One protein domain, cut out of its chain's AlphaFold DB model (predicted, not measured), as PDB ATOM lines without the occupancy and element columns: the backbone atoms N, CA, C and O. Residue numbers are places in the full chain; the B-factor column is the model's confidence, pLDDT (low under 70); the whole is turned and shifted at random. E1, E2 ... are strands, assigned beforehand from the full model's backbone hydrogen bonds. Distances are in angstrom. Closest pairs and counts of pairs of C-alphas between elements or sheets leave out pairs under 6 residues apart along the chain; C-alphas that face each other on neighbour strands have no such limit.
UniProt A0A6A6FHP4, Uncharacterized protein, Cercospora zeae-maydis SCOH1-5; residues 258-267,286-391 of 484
ATOM      1  N   GLY A 258      54.335 -19.568 -24.165       45.03
ATOM      2  CA  GLY A 258      53.025 -19.053 -23.772       45.03
ATOM      3  C   GLY A 258      52.660 -19.433 -22.345       45.03
ATOM      4  O   GLY A 258      53.146 -20.428 -21.804       45.03
ATOM      5  N   ASN A 259      51.779 -18.648 -21.732       40.56
ATOM      6  CA  ASN A 259      51.301 -18.911 -20.380       40.56
ATOM      7  C   ASN A 259      50.109 -19.873 -20.442       40.56
ATOM      8  O   ASN A 259      49.051 -19.516 -20.961       40.56
ATOM      9  N   ILE A 260      50.248 -21.069 -19.869       41.47
ATOM     10  CA  ILE A 260      49.106 -21.952 -19.601       41.47
ATOM     11  C   ILE A 260      48.487 -21.491 -18.282       41.47
ATOM     12  O   ILE A 260      49.132 -21.560 -17.235       41.47
ATOM     13  N   LYS A 261      47.248 -21.000 -18.322       42.34
ATOM     14  CA  LYS A 261      46.503 -20.598 -17.123       42.34
ATOM     15  C   LYS A 261      45.304 -21.528 -16.956       42.34
ATOM     16  O   LYS A 261      44.469 -21.638 -17.847       42.34
ATOM     17  N   GLY A 262      45.201 -22.197 -15.813       35.75
ATOM     18  CA  GLY A 262      43.954 -22.852 -15.417       35.75
ATOM     19  C   GLY A 262      42.973 -21.814 -14.868       35.75
ATOM     20  O   GLY A 262      43.385 -20.924 -14.124       35.75
ATOM     21  N   PHE A 263      41.685 -21.906 -15.207       37.59
ATOM     22  CA  PHE A 263      40.670 -21.122 -14.502       37.59
ATOM     23  C   PHE A 263      40.523 -21.644 -13.068       37.59
ATOM     24  O   PHE A 263      40.202 -22.814 -12.853       37.59
ATOM     25  N   ALA A 264      40.703 -20.765 -12.080       35.03
ATOM     26  CA  ALA A 264      40.209 -21.022 -10.736       35.03
ATOM     27  C   ALA A 264      38.683 -21.191 -10.812       35.03
ATOM     28  O   ALA A 264      37.985 -20.349 -11.383       35.03
ATOM     29  N   SER A 265      38.174 -22.296 -10.268       31.56
ATOM     30  CA  SER A 265      36.738 -22.522 -10.093       31.56
ATOM     31  C   SER A 265      36.092 -21.277  -9.473       31.56
ATOM     32  O   SER A 265      36.563 -20.783  -8.448       31.56
ATOM     33  N   ALA A 266      35.028 -20.765 -10.095       29.38
ATOM     34  CA  ALA A 266      34.314 -19.543  -9.718       29.38
ATOM     35  C   ALA A 266      33.497 -19.676  -8.408       29.38
ATOM     36  O   ALA A 266      32.365 -19.209  -8.325       29.38
ATOM     37  N   ALA A 267      34.053 -20.332  -7.386       31.84
ATOM     38  CA  ALA A 267      33.386 -20.632  -6.121       31.84
ATOM     39  C   ALA A 267      34.196 -20.248  -4.865       31.84
ATOM     40  O   ALA A 267      33.876 -20.732  -3.785       31.84
ATOM     41  N   HIS A 286      56.729 -32.123 -26.787       52.84
ATOM     42  CA  HIS A 286      55.838 -32.338 -25.646       52.84
ATOM     43  C   HIS A 286      54.552 -33.036 -26.088       52.84
ATOM     44  O   HIS A 286      53.744 -32.464 -26.824       52.84
ATOM     45  N   LYS A 287      54.326 -34.236 -25.552       49.00
ATOM     46  CA  LYS A 287      52.976 -34.753 -25.320       49.00
ATOM     47  C   LYS A 287      52.480 -34.099 -24.039       49.00
ATOM     48  O   LYS A 287      53.136 -34.233 -23.008       49.00
ATOM     49  N   ILE A 288      51.365 -33.378 -24.088       52.44
ATOM     50  CA  ILE A 288      50.723 -32.883 -22.867       52.44
ATOM     51  C   ILE A 288      49.581 -33.852 -22.535       52.44
ATOM     52  O   ILE A 288      48.526 -33.750 -23.160       52.44
ATOM     53  N   PRO A 289      49.764 -34.810 -21.601       47.16
ATOM     54  CA  PRO A 289      48.667 -35.637 -21.114       47.16
ATOM     55  C   PRO A 289      47.745 -34.755 -20.267       47.16
ATOM     56  O   PRO A 289      47.960 -34.531 -19.077       47.16
ATOM     57  N   LEU A 290      46.741 -34.166 -20.908       55.31
ATOM     58  CA  LEU A 290      45.806 -33.232 -20.285       55.31
ATOM     59  C   LEU A 290      44.625 -33.991 -19.669       55.31
ATOM     60  O   LEU A 290      43.486 -33.817 -20.080       55.31
ATOM     61  N   GLY A 291      44.882 -34.774 -18.616       48.12
ATOM     62  CA  GLY A 291      43.833 -35.437 -17.821       48.12
ATOM     63  C   GLY A 291      42.885 -34.484 -17.066       48.12
ATOM     64  O   GLY A 291      42.008 -34.927 -16.338       48.12
ATOM     65  N   LEU A 292      43.031 -33.164 -17.228       51.59
ATOM     66  CA  LEU A 292      42.287 -32.122 -16.512       51.59
ATOM     67  C   LEU A 292      41.590 -31.170 -17.498       51.59
ATOM     68  O   LEU A 292      41.728 -29.952 -17.426       51.59
ATOM     69  N   GLY A 293      40.868 -31.732 -18.468       55.00
ATOM     70  CA  GLY A 293      40.336 -31.035 -19.643       55.00
ATOM     71  C   GLY A 293      39.202 -30.031 -19.416       55.00
ATOM     72  O   GLY A 293      38.447 -29.810 -20.353       55.00
ATOM     73  N   LYS A 294      39.030 -29.424 -18.235       73.56
ATOM     74  CA  LYS A 294      37.981 -28.411 -18.007       73.56
ATOM     75  C   LYS A 294      38.568 -27.012 -17.851       73.56
ATOM     76  O   LYS A 294      39.409 -26.788 -16.988       73.56
ATOM     77  N   SER A 295      38.066 -26.065 -18.643       84.62
ATOM     78  CA  SER A 295      38.335 -24.623 -18.495       84.62
ATOM     79  C   SER A 295      39.818 -24.236 -18.589       84.62
ATOM     80  O   SER A 295      40.305 -23.379 -17.849       84.62
ATOM     81  N   LEU A 296      40.553 -24.882 -19.496       86.38
ATOM     82  CA  LEU A 296      41.950 -24.546 -19.768       86.38
ATOM     83  C   LEU A 296      42.029 -23.286 -20.637       86.38
ATOM     84  O   LEU A 296      41.297 -23.174 -21.619       86.38
ATOM     85  N   LEU A 297      42.929 -22.361 -20.298       89.50
ATOM     86  CA  LEU A 297      43.271 -21.215 -21.132       89.50
ATOM     87  C   LEU A 297      44.720 -21.342 -21.608       89.50
ATOM     88  O   LEU A 297      45.666 -21.352 -20.816       89.50
ATOM     89  N   PHE A 298      44.870 -21.396 -22.921       89.94
ATOM     90  CA  PHE A 298      46.133 -21.356 -23.633       89.94
ATOM     91  C   PHE A 298      46.267 -19.981 -24.270       89.94
ATOM     92  O   PHE A 298      45.448 -19.627 -25.113       89.94
ATOM     93  N   ASP A 299      47.269 -19.205 -23.860       92.25
ATOM     94  CA  ASP A 299      47.512 -17.868 -24.403       92.25
ATOM     95  C   ASP A 299      48.958 -17.741 -24.898       92.25
ATOM     96  O   ASP A 299      49.902 -17.970 -24.134       92.25
ATOM     97  N   ASP A 300      49.118 -17.404 -26.181       90.38
ATOM     98  CA  ASP A 300      50.404 -17.296 -26.888       90.38
ATOM     99  C   ASP A 300      51.242 -18.600 -26.871       90.38
ATOM    100  O   ASP A 300      52.452 -18.583 -26.633       90.38
ATOM    101  N   THR A 301      50.614 -19.765 -27.097       80.81
ATOM    102  CA  THR A 301      51.323 -21.064 -27.111       80.81
ATOM    103  C   THR A 301      52.441 -21.126 -28.157       80.81
ATOM    104  O   THR A 301      52.329 -20.493 -29.209       80.81
ATOM    105  N   PRO A 302      53.511 -21.908 -27.900       74.12
ATOM    106  CA  PRO A 302      54.662 -21.989 -28.792       74.12
ATOM    107  C   PRO A 302      54.277 -22.424 -30.209       74.12
ATOM    108  O   PRO A 302      53.407 -23.267 -30.400       74.12
ATOM    109  N   VAL A 303      54.997 -21.851 -31.175       69.94
ATOM    110  CA  VAL A 303      54.666 -21.835 -32.607       69.94
ATOM    111  C   VAL A 303      54.609 -23.217 -33.259       69.94
ATOM    112  O   VAL A 303      53.905 -23.375 -34.248       69.94
ATOM    113  N   ALA A 304      55.349 -24.212 -32.763       72.31
ATOM    114  CA  ALA A 304      55.475 -25.499 -33.443       72.31
ATOM    115  C   ALA A 304      55.643 -26.683 -32.488       72.31
ATOM    116  O   ALA A 304      56.173 -26.548 -31.384       72.31
ATOM    117  N   GLY A 305      55.257 -27.866 -32.976       61.44
ATOM    118  CA  GLY A 305      55.592 -29.150 -32.353       61.44
ATOM    119  C   GLY A 305      54.742 -29.517 -31.140       61.44
ATOM    120  O   GLY A 305      55.115 -30.411 -30.382       61.44
ATOM    121  N   LEU A 306      53.603 -28.848 -30.947       74.25
ATOM    122  CA  LEU A 306      52.629 -29.280 -29.958       74.25
ATOM    123  C   LEU A 306      51.956 -30.561 -30.471       74.25
ATOM    124  O   LEU A 306      51.319 -30.573 -31.523       74.25
ATOM    125  N   HIS A 307      52.115 -31.659 -29.740       71.06
ATOM    126  CA  HIS A 307      51.382 -32.891 -30.004       71.06
ATOM    127  C   HIS A 307      50.284 -33.015 -28.956       71.06
ATOM    128  O   HIS A 307      50.525 -33.420 -27.817       71.06
ATOM    129  N   ILE A 308      49.066 -32.642 -29.352       75.06
ATOM    130  CA  ILE A 308      47.864 -32.889 -28.557       75.06
ATOM    131  C   ILE A 308      47.386 -34.281 -28.955       75.06
ATOM    132  O   ILE A 308      46.486 -34.466 -29.770       75.06
ATOM    133  N   THR A 309      48.092 -35.274 -28.430       61.94
ATOM    134  CA  THR A 309      47.724 -36.680 -28.548       61.94
ATOM    135  C   THR A 309      47.220 -37.124 -27.199       61.94
ATOM    136  O   THR A 309      47.918 -36.925 -26.200       61.94
ATOM    137  N   ASP A 310      46.066 -37.762 -27.177       64.00
ATOM    138  CA  ASP A 310      45.609 -38.424 -25.975       64.00
ATOM    139  C   ASP A 310      45.602 -39.950 -26.118       64.00
ATOM    140  O   ASP A 310      45.410 -40.504 -27.202       64.00
ATOM    141  N   GLY A 311      45.810 -40.633 -24.994       55.25
ATOM    142  CA  GLY A 311      45.511 -42.047 -24.863       55.25
ATOM    143  C   GLY A 311      44.001 -42.276 -24.795       55.25
ATOM    144  O   GLY A 311      43.455 -42.356 -23.711       55.25
ATOM    145  N   TYR A 312      43.350 -42.463 -25.946       53.53
ATOM    146  CA  TYR A 312      41.948 -42.894 -26.077       53.53
ATOM    147  C   TYR A 312      40.925 -42.147 -25.185       53.53
ATOM    148  O   TYR A 312      40.515 -42.650 -24.140       53.53
ATOM    149  N   GLY A 313      40.363 -41.045 -25.700       60.38
ATOM    150  CA  GLY A 313      39.059 -40.531 -25.246       60.38
ATOM    151  C   GLY A 313      39.056 -39.210 -24.476       60.38
ATOM    152  O   GLY A 313      38.030 -38.853 -23.892       60.38
ATOM    153  N   CYS A 314      40.148 -38.453 -24.470       70.81
ATOM    154  CA  CYS A 314      40.218 -37.207 -23.723       70.81
ATOM    155  C   CYS A 314      39.305 -36.124 -24.290       70.81
ATOM    156  O   CYS A 314      39.257 -35.813 -25.488       70.81
ATOM    157  N   LYS A 315      38.555 -35.548 -23.355       85.88
ATOM    158  CA  LYS A 315      37.519 -34.560 -23.595       85.88
ATOM    159  C   LYS A 315      37.987 -33.214 -23.056       85.88
ATOM    160  O   LYS A 315      38.114 -33.022 -21.852       85.88
ATOM    161  N   PHE A 316      38.217 -32.286 -23.968       87.12
ATOM    162  CA  PHE A 316      38.558 -30.900 -23.698       87.12
ATOM    163  C   PHE A 316      37.274 -30.080 -23.667       87.12
ATOM    164  O   PHE A 316      36.752 -29.701 -24.712       87.12
ATOM    165  N   GLU A 317      36.743 -29.832 -22.477       92.19
ATOM    166  CA  GLU A 317      35.552 -29.026 -22.247       92.19
ATOM    167  C   GLU A 317      35.914 -27.591 -21.840       92.19
ATOM    168  O   GLU A 317      36.713 -27.364 -20.931       92.19
ATOM    169  N   ASN A 318      35.262 -26.599 -22.448       93.88
ATOM    170  CA  ASN A 318      35.402 -25.180 -22.083       93.88
ATOM    171  C   ASN A 318      36.828 -24.627 -22.273       93.88
ATOM    172  O   ASN A 318      37.241 -23.718 -21.555       93.88
ATOM    173  N   VAL A 319      37.602 -25.195 -23.199       93.38
ATOM    174  CA  VAL A 319      38.990 -24.777 -23.437       93.38
ATOM    175  C   VAL A 319      39.033 -23.531 -24.316       93.38
ATOM    176  O   VAL A 319      38.293 -23.419 -25.289       93.38
ATOM    177  N   GLN A 320      39.913 -22.592 -23.993       94.69
ATOM    178  CA  GLN A 320      40.151 -21.393 -24.786       94.69
ATOM    179  C   GLN A 320      41.598 -21.378 -25.261       94.69
ATOM    180  O   GLN A 320      42.526 -21.487 -24.466       94.69
ATOM    181  N   PHE A 321      41.780 -21.229 -26.562       94.81
ATOM    182  CA  PHE A 321      43.055 -21.001 -27.216       94.81
ATOM    183  C   PHE A 321      43.040 -19.570 -27.741       94.81
ATOM    184  O   PHE A 321      42.165 -19.213 -28.527       94.81
ATOM    185  N   ILE A 322      43.966 -18.741 -27.279       95.06
ATOM    186  CA  ILE A 322      44.054 -17.321 -27.603       95.06
ATOM    187  C   ILE A 322      45.451 -17.044 -28.160       95.06
ATOM    188  O   ILE A 322      46.456 -17.390 -27.545       95.06
ATOM    189  N   ARG A 323      45.524 -16.443 -29.354       95.56
ATOM    190  CA  ARG A 323      46.783 -16.091 -30.044       95.56
ATOM    191  C   ARG A 323      47.755 -17.271 -30.212       95.56
ATOM    192  O   ARG A 323      48.968 -17.103 -30.264       95.56
ATOM    193  N   CYS A 324      47.211 -18.481 -30.298       94.25
ATOM    194  CA  CYS A 324      47.981 -19.708 -30.475       94.25
ATOM    195  C   CYS A 324      48.377 -19.917 -31.942       94.25
ATOM    196  O   CYS A 324      47.526 -19.815 -32.826       94.25
ATOM    197  N   ASP A 325      49.630 -20.289 -32.203       94.06
ATOM    198  CA  ASP A 325      50.077 -20.760 -33.518       94.06
ATOM    199  C   ASP A 325      50.368 -22.265 -33.446       94.06
ATOM    200  O   ASP A 325      51.244 -22.717 -32.713       94.06
ATOM    201  N   PHE A 326      49.571 -23.040 -34.170       93.06
ATOM    202  CA  PHE A 326      49.586 -24.491 -34.244       93.06
ATOM    203  C   PHE A 326      50.255 -24.930 -35.546       93.06
ATOM    204  O   PHE A 326      49.607 -25.487 -36.439       93.06
ATOM    205  N   GLN A 327      51.557 -24.665 -35.680       93.50
ATOM    206  CA  GLN A 327      52.323 -25.137 -36.828       93.50
ATOM    207  C   GLN A 327      52.721 -26.608 -36.646       93.50
ATOM    208  O   GLN A 327      53.255 -26.984 -35.597       93.50
ATOM    209  N   ASN A 328      52.474 -27.450 -37.654       92.69
ATOM    210  CA  ASN A 328      52.766 -28.892 -37.632       92.69
ATOM    211  C   ASN A 328      52.200 -29.613 -36.391       92.69
ATOM    212  O   ASN A 328      52.775 -30.581 -35.894       92.69
ATOM    213  N   THR A 329      51.102 -29.101 -35.835       91.50
ATOM    214  CA  THR A 329      50.485 -29.642 -34.621       91.50
ATOM    215  C   THR A 329      49.587 -30.807 -34.993       91.50
ATOM    216  O   THR A 329      48.774 -30.690 -35.908       91.50
ATOM    217  N   THR A 330      49.703 -31.923 -34.276       92.00
ATOM    218  CA  THR A 330      48.783 -33.055 -34.444       92.00
ATOM    219  C   THR A 330      47.776 -33.073 -33.300       92.00
ATOM    220  O   THR A 330      48.170 -33.124 -32.135       92.00
ATOM    221  N   PHE A 331      46.494 -33.035 -33.652       91.44
ATOM    222  CA  PHE A 331      45.362 -33.333 -32.786       91.44
ATOM    223  C   PHE A 331      44.912 -34.755 -33.111       91.44
ATOM    224  O   PHE A 331      44.361 -34.978 -34.188       91.44
ATOM    225  N   ASP A 332      45.168 -35.705 -32.218       91.31
ATOM    226  CA  ASP A 332      44.843 -37.118 -32.437       91.31
ATOM    227  C   ASP A 332      43.841 -37.610 -31.390       91.31
ATOM    228  O   ASP A 332      44.059 -37.437 -30.189       91.31
ATOM    229  N   ASN A 333      42.730 -38.181 -31.857       90.94
ATOM    230  CA  ASN A 333      41.661 -38.777 -31.054       90.94
ATOM    231  C   ASN A 333      41.114 -37.856 -29.941       90.94
ATOM    232  O   ASN A 333      40.866 -38.272 -28.808       90.94
ATOM    233  N   CYS A 334      40.959 -36.567 -30.259       88.88
ATOM    234  CA  CYS A 334      40.562 -35.531 -29.306       88.88
ATOM    235  C   CYS A 334      39.062 -35.204 -29.379       88.88
ATOM    236  O   CYS A 334      38.513 -34.970 -30.458       88.88
ATOM    237  N   HIS A 335      38.407 -35.056 -28.224       90.69
ATOM    238  CA  HIS A 335      37.046 -34.522 -28.118       90.69
ATOM    239  C   HIS A 335      37.055 -33.078 -27.600       90.69
ATOM    240  O   HIS A 335      37.077 -32.832 -26.402       90.69
ATOM    241  N   LEU A 336      36.990 -32.103 -28.502       91.62
ATOM    242  CA  LEU A 336      36.948 -30.674 -28.192       91.62
ATOM    243  C   LEU A 336      35.485 -30.210 -28.044       91.62
ATOM    244  O   LEU A 336      34.765 -30.140 -29.034       91.62
ATOM    245  N   VAL A 337      35.012 -29.893 -26.839       93.25
ATOM    246  CA  VAL A 337      33.632 -29.454 -26.550       93.25
ATOM    247  C   VAL A 337      33.627 -28.060 -25.919       93.25
ATOM    248  O   VAL A 337      34.347 -27.802 -24.963       93.25
ATOM    249  N   ASN A 338      32.790 -27.152 -26.419       94.88
ATOM    250  CA  ASN A 338      32.740 -25.761 -25.956       94.88
ATOM    251  C   ASN A 338      34.105 -25.050 -26.029       94.88
ATOM    252  O   ASN A 338      34.549 -24.422 -25.071       94.88
ATOM    253  N   VAL A 339      34.811 -25.220 -27.151       94.75
ATOM    254  CA  VAL A 339      36.169 -24.687 -27.325       94.75
ATOM    255  C   VAL A 339      36.148 -23.357 -28.071       94.75
ATOM    256  O   VAL A 339      35.468 -23.221 -29.089       94.75
ATOM    257  N   VAL A 340      36.918 -22.383 -27.590       95.56
ATOM    258  CA  VAL A 340      37.108 -21.084 -28.246       95.56
ATOM    259  C   VAL A 340      38.512 -21.020 -28.828       95.56
ATOM    260  O   VAL A 340      39.484 -21.206 -28.107       95.56
ATOM    261  N   PHE A 341      38.622 -20.731 -30.117       95.75
ATOM    262  CA  PHE A 341      39.875 -20.394 -30.785       95.75
ATOM    263  C   PHE A 341      39.812 -18.923 -31.180       95.75
ATOM    264  O   PHE A 341      38.997 -18.556 -32.023       95.75
ATOM    265  N   GLN A 342      40.623 -18.080 -30.550       96.06
ATOM    266  CA  GLN A 342      40.645 -16.641 -30.768       96.06
ATOM    267  C   GLN A 342      42.018 -16.200 -31.267       96.06
ATOM    268  O   GLN A 342      43.011 -16.357 -30.565       96.06
ATOM    269  N   ASN A 343      42.088 -15.582 -32.447       95.88
ATOM    270  CA  ASN A 343      43.346 -15.172 -33.077       95.88
ATOM    271  C   ASN A 343      44.332 -16.342 -33.272       95.88
ATOM    272  O   ASN A 343      45.535 -16.162 -33.100       95.88
ATOM    273  N   CYS A 344      43.837 -17.552 -33.556       95.94
ATOM    274  CA  CYS A 344      44.681 -18.739 -33.693       95.94
ATOM    275  C   CYS A 344      45.070 -19.014 -35.148       95.94
ATOM    276  O   CYS A 344      44.239 -18.903 -36.047       95.94
ATOM    277  N   HIS A 345      46.299 -19.464 -35.386       95.12
ATOM    278  CA  HIS A 345      46.749 -19.917 -36.704       95.12
ATOM    279  C   HIS A 345      47.015 -21.413 -36.665       95.12
ATOM    280  O   HIS A 345      47.717 -21.889 -35.788       95.12
ATOM    281  N   PHE A 346      46.485 -22.161 -37.617       94.56
ATOM    282  CA  PHE A 346      46.759 -23.578 -37.798       94.56
ATOM    283  C   PHE A 346      47.472 -23.722 -39.130       94.56
ATOM    284  O   PHE A 346      46.876 -23.444 -40.168       94.56
ATOM    285  N   ARG A 347      48.753 -24.092 -39.105       94.25
ATOM    286  CA  ARG A 347      49.594 -24.197 -40.303       94.25
ATOM    287  C   ARG A 347      50.112 -25.616 -40.413       94.25
ATOM    288  O   ARG A 347      50.839 -26.066 -39.535       94.25
ATOM    289  N   ASP A 348      49.693 -26.332 -41.446       94.38
ATOM    290  CA  ASP A 348      50.036 -27.745 -41.635       94.38
ATOM    291  C   ASP A 348      49.647 -28.613 -40.414       94.38
ATOM    292  O   ASP A 348      50.305 -29.598 -40.075       94.38
ATOM    293  N   ALA A 349      48.576 -28.228 -39.708       93.62
ATOM    294  CA  ALA A 349      48.071 -28.984 -38.567       93.62
ATOM    295  C   ALA A 349      47.322 -30.240 -39.035       93.62
ATOM    296  O   ALA A 349      46.628 -30.228 -40.052       93.62
ATOM    297  N   ASN A 350      47.432 -31.328 -38.281       93.00
ATOM    298  CA  ASN A 350      46.818 -32.607 -38.606       93.00
ATOM    299  C   ASN A 350      45.749 -32.967 -37.572       93.00
ATOM    300  O   ASN A 350      46.057 -33.141 -36.398       93.00
ATOM    301  N   PHE A 351      44.501 -33.086 -38.008       92.06
ATOM    302  CA  PHE A 351      43.357 -33.451 -37.182       92.06
ATOM    303  C   PHE A 351      42.950 -34.892 -37.490       92.06
ATOM    304  O   PHE A 351      42.228 -35.141 -38.458       92.06
ATOM    305  N   GLN A 352      43.409 -35.833 -36.669       92.25
ATOM    306  CA  GLN A 352      43.099 -37.257 -36.763       92.25
ATOM    307  C   GLN A 352      42.050 -37.630 -35.715       92.25
ATOM    308  O   GLN A 352      42.235 -37.396 -34.529       92.25
ATOM    309  N   GLU A 353      40.913 -38.173 -36.146       89.56
ATOM    310  CA  GLU A 353      39.852 -38.654 -35.244       89.56
ATOM    311  C   GLU A 353      39.316 -37.585 -34.271       89.56
ATOM    312  O   GLU A 353      38.822 -37.887 -33.189       89.56
ATOM    313  N   VAL A 354      39.387 -36.308 -34.660       90.56
ATOM    314  CA  VAL A 354      38.989 -35.194 -33.791       90.56
ATOM    315  C   VAL A 354      37.497 -34.904 -33.913       90.56
ATOM    316  O   VAL A 354      36.975 -34.661 -35.001       90.56
ATOM    317  N   VAL A 355      36.816 -34.822 -32.771       89.31
ATOM    318  CA  VAL A 355      35.425 -34.371 -32.682       89.31
ATOM    319  C   VAL A 355      35.386 -32.997 -32.033       89.31
ATOM    320  O   VAL A 355      35.738 -32.850 -30.869       89.31
ATOM    321  N   ILE A 356      34.901 -31.992 -32.766       91.75
ATOM    322  CA  ILE A 356      34.769 -30.618 -32.259       91.75
ATOM    323  C   ILE A 356      33.285 -30.245 -32.138       91.75
ATOM    324  O   ILE A 356      32.580 -30.152 -33.146       91.75
ATOM    325  N   LYS A 357      32.784 -30.005 -30.924       90.06
ATOM    326  CA  LYS A 357      31.401 -29.603 -30.609       90.06
ATOM    327  C   LYS A 357      31.370 -28.234 -29.929       90.06
ATOM    328  O   LYS A 357      32.304 -27.869 -29.227       90.06
ATOM    329  N   ASP A 358      30.292 -27.488 -30.163       91.31
ATOM    330  CA  ASP A 358      30.000 -26.198 -29.515       91.31
ATOM    331  C   ASP A 358      31.150 -25.183 -29.573       91.31
ATOM    332  O   ASP A 358      31.442 -24.478 -28.620       91.31
ATOM    333  N   ARG A 359      31.847 -25.129 -30.708       94.31
ATOM    334  CA  ARG A 359      33.066 -24.332 -30.846       94.31
ATOM    335  C   ARG A 359      32.828 -22.930 -31.395       94.31
ATOM    336  O   ARG A 359      31.937 -22.729 -32.219       94.31
ATOM    337  N   THR A 360      33.702 -22.004 -31.008       93.31
ATOM    338  CA  THR A 360      33.782 -20.642 -31.549       93.31
ATOM    339  C   THR A 360      35.154 -20.425 -32.181       93.31
ATOM    340  O   THR A 360      36.169 -20.669 -31.535       93.31
ATOM    341  N   TYR A 361      35.182 -19.957 -33.428       93.94
ATOM    342  CA  TYR A 361      36.401 -19.492 -34.091       93.94
ATOM    343  C   TYR A 361      36.286 -17.981 -34.283       93.94
ATOM    344  O   TYR A 361      35.458 -17.523 -35.069       93.94
ATOM    345  N   ASP A 362      37.092 -17.220 -33.557       94.38
ATOM    346  CA  ASP A 362      37.212 -15.773 -33.677       94.38
ATOM    347  C   ASP A 362      38.577 -15.452 -34.291       94.38
ATOM    348  O   ASP A 362      39.613 -15.850 -33.760       94.38
ATOM    349  N   ASN A 363      38.581 -14.814 -35.462       95.94
ATOM    350  CA  ASN A 363      39.791 -14.450 -36.207       95.94
ATOM    351  C   ASN A 363      40.856 -15.571 -36.295       95.94
ATOM    352  O   ASN A 363      42.033 -15.340 -36.037       95.94
ATOM    353  N   SER A 364      40.440 -16.806 -36.597       95.38
ATOM    354  CA  SER A 364      41.345 -17.963 -36.661       95.38
ATOM    355  C   SER A 364      41.491 -18.509 -38.084       95.38
ATOM    356  O   SER A 364      40.519 -18.531 -38.841       95.38
ATOM    357  N   TRP A 365      42.694 -18.968 -38.446       93.38
ATOM    358  CA  TRP A 365      43.058 -19.384 -39.808       93.38
ATOM    359  C   TRP A 365      43.542 -20.830 -39.873       93.38
ATOM    360  O   TRP A 365      44.286 -21.261 -39.003       93.38
ATOM    361  N   PHE A 366      43.153 -21.555 -40.925       94.19
ATOM    362  CA  PHE A 366      43.540 -22.946 -41.175       94.19
ATOM    363  C   PHE A 366      44.202 -23.056 -42.548       94.19
ATOM    364  O   PHE A 366      43.517 -23.107 -43.568       94.19
ATOM    365  N   ASP A 367      45.529 -23.088 -42.572       92.62
ATOM    366  CA  ASP A 367      46.336 -23.228 -43.780       92.62
ATOM    367  C   ASP A 367      47.029 -24.597 -43.798       92.62
ATOM    368  O   ASP A 367      47.540 -25.057 -42.780       92.62
ATOM    369  N   GLY A 368      46.989 -25.288 -44.937       92.94
ATOM    370  CA  GLY A 368      47.619 -26.607 -45.108       92.94
ATOM    371  C   GLY A 368      47.124 -27.729 -44.181       92.94
ATOM    372  O   GLY A 368      47.764 -28.772 -44.095       92.94
ATOM    373  N   CYS A 369      46.009 -27.549 -43.469       92.88
ATOM    374  CA  CYS A 369      45.583 -28.511 -42.454       92.88
ATOM    375  C   CYS A 369      45.051 -29.819 -43.066       92.88
ATOM    376  O   CYS A 369      44.186 -29.809 -43.948       92.88
ATOM    377  N   ALA A 370      45.514 -30.955 -42.548       89.31
ATOM    378  CA  ALA A 370      45.016 -32.280 -42.897       89.31
ATOM    379  C   ALA A 370      43.900 -32.703 -41.934       89.31
ATOM    380  O   ALA A 370      44.022 -32.543 -40.721       89.31
ATOM    381  N   TRP A 371      42.820 -33.274 -42.465       88.81
ATOM    382  CA  TRP A 371      41.686 -33.755 -41.675       88.81
ATOM    383  C   TRP A 371      41.451 -35.233 -41.985       88.81
ATOM    384  O   TRP A 371      40.981 -35.571 -43.066       88.81
ATOM    385  N   LYS A 372      41.757 -36.119 -41.035       85.50
ATOM    386  CA  LYS A 372      41.542 -37.567 -41.148       85.50
ATOM    387  C   LYS A 372      40.488 -38.001 -40.139       85.50
ATOM    388  O   LYS A 372      40.728 -38.036 -38.940       85.50
ATOM    389  N   TRP A 373      39.282 -38.294 -40.609       74.75
ATOM    390  CA  TRP A 373      38.158 -38.660 -39.745       74.75
ATOM    391  C   TRP A 373      37.970 -40.174 -39.757       74.75
ATOM    392  O   TRP A 373      37.799 -40.745 -40.830       74.75
ATOM    393  N   ARG A 374      37.927 -40.830 -38.588       47.81
ATOM    394  CA  ARG A 374      37.672 -42.281 -38.528       47.81
ATOM    395  C   ARG A 374      36.215 -42.669 -38.292       47.81
ATOM    396  O   ARG A 374      35.876 -43.816 -38.548       47.81
ATOM    397  N   ILE A 375      35.311 -41.758 -37.909       42.69
ATOM    398  CA  ILE A 375      33.882 -42.102 -37.748       42.69
ATOM    399  C   ILE A 375      32.947 -40.975 -38.234       42.69
ATOM    400  O   ILE A 375      32.477 -40.135 -37.472       42.69
ATOM    401  N   LEU A 376      32.597 -41.031 -39.524       38.69
ATOM    402  CA  LEU A 376      31.240 -40.760 -40.023       38.69
ATOM    403  C   LEU A 376      30.511 -42.109 -40.199       38.69
ATOM    404  O   LEU A 376      30.115 -42.484 -41.300       38.69
ATOM    405  N   LEU A 377      30.338 -42.887 -39.128       36.84
ATOM    406  CA  LEU A 377      29.384 -44.004 -39.150       36.84
ATOM    407  C   LEU A 377      28.026 -43.401 -38.772       36.84
ATOM    408  O   LEU A 377      27.740 -43.146 -37.610       36.84
ATOM    409  N   TYR A 378      27.205 -42.978 -39.734       34.69
ATOM    410  CA  TYR A 378      26.344 -43.903 -40.465       34.69
ATOM    411  C   TYR A 378      25.932 -43.331 -41.843       34.69
ATOM    412  O   TYR A 378      24.862 -42.735 -41.977       34.69
ATOM    413  N   ARG A 379      26.775 -43.496 -42.871       34.81
ATOM    414  CA  ARG A 379      26.444 -43.995 -44.232       34.81
ATOM    415  C   ARG A 379      27.582 -43.690 -45.211       34.81
ATOM    416  O   ARG A 379      28.109 -42.588 -45.242       34.81
ATOM    417  N   GLN A 380      27.892 -44.712 -46.004       37.41
ATOM    418  CA  GLN A 380      28.943 -44.825 -47.016       37.41
ATOM    419  C   GLN A 380      29.176 -43.560 -47.858       37.41
ATOM    420  O   GLN A 380      28.354 -43.218 -48.704       37.41
ATOM    421  N   ALA A 381      30.354 -42.964 -47.704       30.98
ATOM    422  CA  ALA A 381      31.112 -42.407 -48.819       30.98
ATOM    423  C   ALA A 381      32.611 -42.530 -48.482       30.98
ATOM    424  O   ALA A 381      33.007 -42.105 -47.395       30.98
ATOM    425  N   PRO A 382      33.437 -43.137 -49.350       34.84
ATOM    426  CA  PRO A 382      34.882 -43.068 -49.211       34.84
ATOM    427  C   PRO A 382      35.337 -41.663 -49.621       34.84
ATOM    428  O   PRO A 382      34.926 -41.161 -50.665       34.84
ATOM    429  N   ILE A 383      36.158 -41.023 -48.793       38.41
ATOM    430  CA  ILE A 383      36.903 -39.824 -49.179       38.41
ATOM    431  C   ILE A 383      38.363 -40.256 -49.174       38.41
ATOM    432  O   ILE A 383      38.925 -40.542 -48.118       38.41
ATOM    433  N   GLU A 384      38.927 -40.408 -50.368       34.25
ATOM    434  CA  GLU A 384      40.345 -40.685 -50.557       34.25
ATOM    435  C   GLU A 384      41.141 -39.407 -50.256       34.25
ATOM    436  O   GLU A 384      40.787 -38.338 -50.737       34.25
ATOM    437  N   ASP A 385      42.153 -39.537 -49.393       37.66
ATOM    438  CA  ASP A 385      43.269 -38.619 -49.082       37.66
ATOM    439  C   ASP A 385      43.274 -37.235 -49.794       37.66
ATOM    440  O   ASP A 385      44.091 -36.961 -50.674       37.66
ATOM    441  N   GLU A 386      42.414 -36.301 -49.369       35.56
ATOM    442  CA  GLU A 386      42.491 -34.895 -49.795       35.56
ATOM    443  C   GLU A 386      43.129 -34.022 -48.702       35.56
ATOM    444  O   GLU A 386      42.615 -33.858 -47.592       35.56
ATOM    445  N   THR A 387      44.281 -33.432 -49.028       35.94
ATOM    446  CA  THR A 387      44.898 -32.353 -48.247       35.94
ATOM    447  C   THR A 387      44.219 -31.033 -48.618       35.94
ATOM    448  O   THR A 387      44.381 -30.515 -49.722       35.94
ATOM    449  N   PHE A 388      43.414 -30.474 -47.711       38.31
ATOM    450  CA  PHE A 388      42.651 -29.253 -47.974       38.31
ATOM    451  C   PHE A 388      43.524 -28.008 -47.770       38.31
ATOM    452  O   PHE A 388      43.771 -27.575 -46.646       38.31
ATOM    453  N   ARG A 389      43.966 -27.384 -48.866       34.75
ATOM    454  CA  ARG A 389      44.572 -26.045 -48.828       34.75
ATOM    455  C   ARG A 389      43.483 -24.988 -48.962       34.75
ATOM    456  O   ARG A 389      43.031 -24.704 -50.067       34.75
ATOM    457  N   GLN A 390      43.076 -24.384 -47.848       40.00
ATOM    458  CA  GLN A 390      42.170 -23.235 -47.861       40.00
ATOM    459  C   GLN A 390      42.941 -21.940 -47.583       40.00
ATOM    460  O   GLN A 390      42.758 -21.278 -46.570       40.00
ATOM    461  N   GLY A 391      43.805 -21.562 -48.526       39.28
ATOM    462  CA  GLY A 391      44.394 -20.227 -48.566       39.28
ATOM    463  C   GLY A 391      43.410 -19.246 -49.203       39.28
ATOM    464  O   GLY A 391      43.180 -19.297 -50.408       39.28
TER     465      GLY A 391
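What this domain is: This is residues 258 to 267 and 286 to 391 of the 484 residues of an uncharacterized protein of Cercospora zeae-maydis SCOH1-5 (UniProt A0A6A6FHP4). The chain is wound in stacked, roughly square turns into a short four-walled solenoid, each wall a sheet to which a turn adds one short strand. The wall E2, E5, E9, E13 lies opposite E3, E7, E11, E15, and E4, E8, E12 lies opposite E6, E10, E14; E1 pairs with E2 at one end of the stack, and the unnamed tail 373 to 391 loops beyond the other end, where residues 376 to 382 stick out. The printed part has 116 residues, with no named helix and fifteen named strands, E1 to E15 in chain order; the class is all strand, though the strands hold 47 residues, under half. The largest sheet, E1 E2 E5 E9 E13, is mixed and the other three are parallel. The whole is compact, with a radius of gyration of the C-alphas of 14.4 A, yet elongated, spanning 48 by 30 by 26 A.

How they stand to each other: In the largest sheet, edge strand E1, residues 259 to 262, is antiparallel to E2, residues 296 to 299, at 161 degrees, with N 261 and O 297 3.0 A apart. E2 is parallel to E5, residues 320 to 322, with N 298 to O 320 at 2.8 A. E9, residues 340 to 342, follows, with N 321 to O 340 at 2.8 A, then edge strand E13, residues 360 to 362, with N 341 to O 360 at 2.8 A. A second sheet runs E3, residues 307 to 309, E7, residues 330 to 332, E11, residues 350 to 352, and E15, residues 370 to 372; N 308 to O 330 is 3.0 A, N 331 to O 350 and N 351 to O 370 are 2.8 A. A third runs E4, residues 315 to 317, E8, residues 335 to 337, and E12, residues 355 to 357, with N 316 to O 335 at 2.7 A and N 336 to O 355 at 2.8 A. The fourth runs E6, residues 325 to 327, E10, residues 345 to 347, and E14, residues 365 to 367, with N 326 to O 345 at 2.7 A and N 346 to O 365 at 2.8 A. E5 runs on into E6 at 90 degrees, E6 into E7 at 86 and E7 into E8 at 96, each across two residues. E5 and E7 are apart.

Where its parts are: E1 begins at C-alpha 259, (51.301, -18.911, -20.380), and is 9.7 A long; E2 is 9.8 A. E15 ends at C-alpha 372, (41.542, -37.567, -41.148).

The domain as a whole: The C-alphas of Ala 267 and Glu 384, the two farthest apart, are 49.2 A apart. Residues 268 to 285 are not printed, and C-alphas 267 and 286 are 32.0 A apart across this cut. Of the links printed whole, E2 to E3 is short and the others are tight. Mean pLDDT of the printed part is 72.9, with 43 residues under 70, among them 258 to 267, 286 to 293 and 374 to 391.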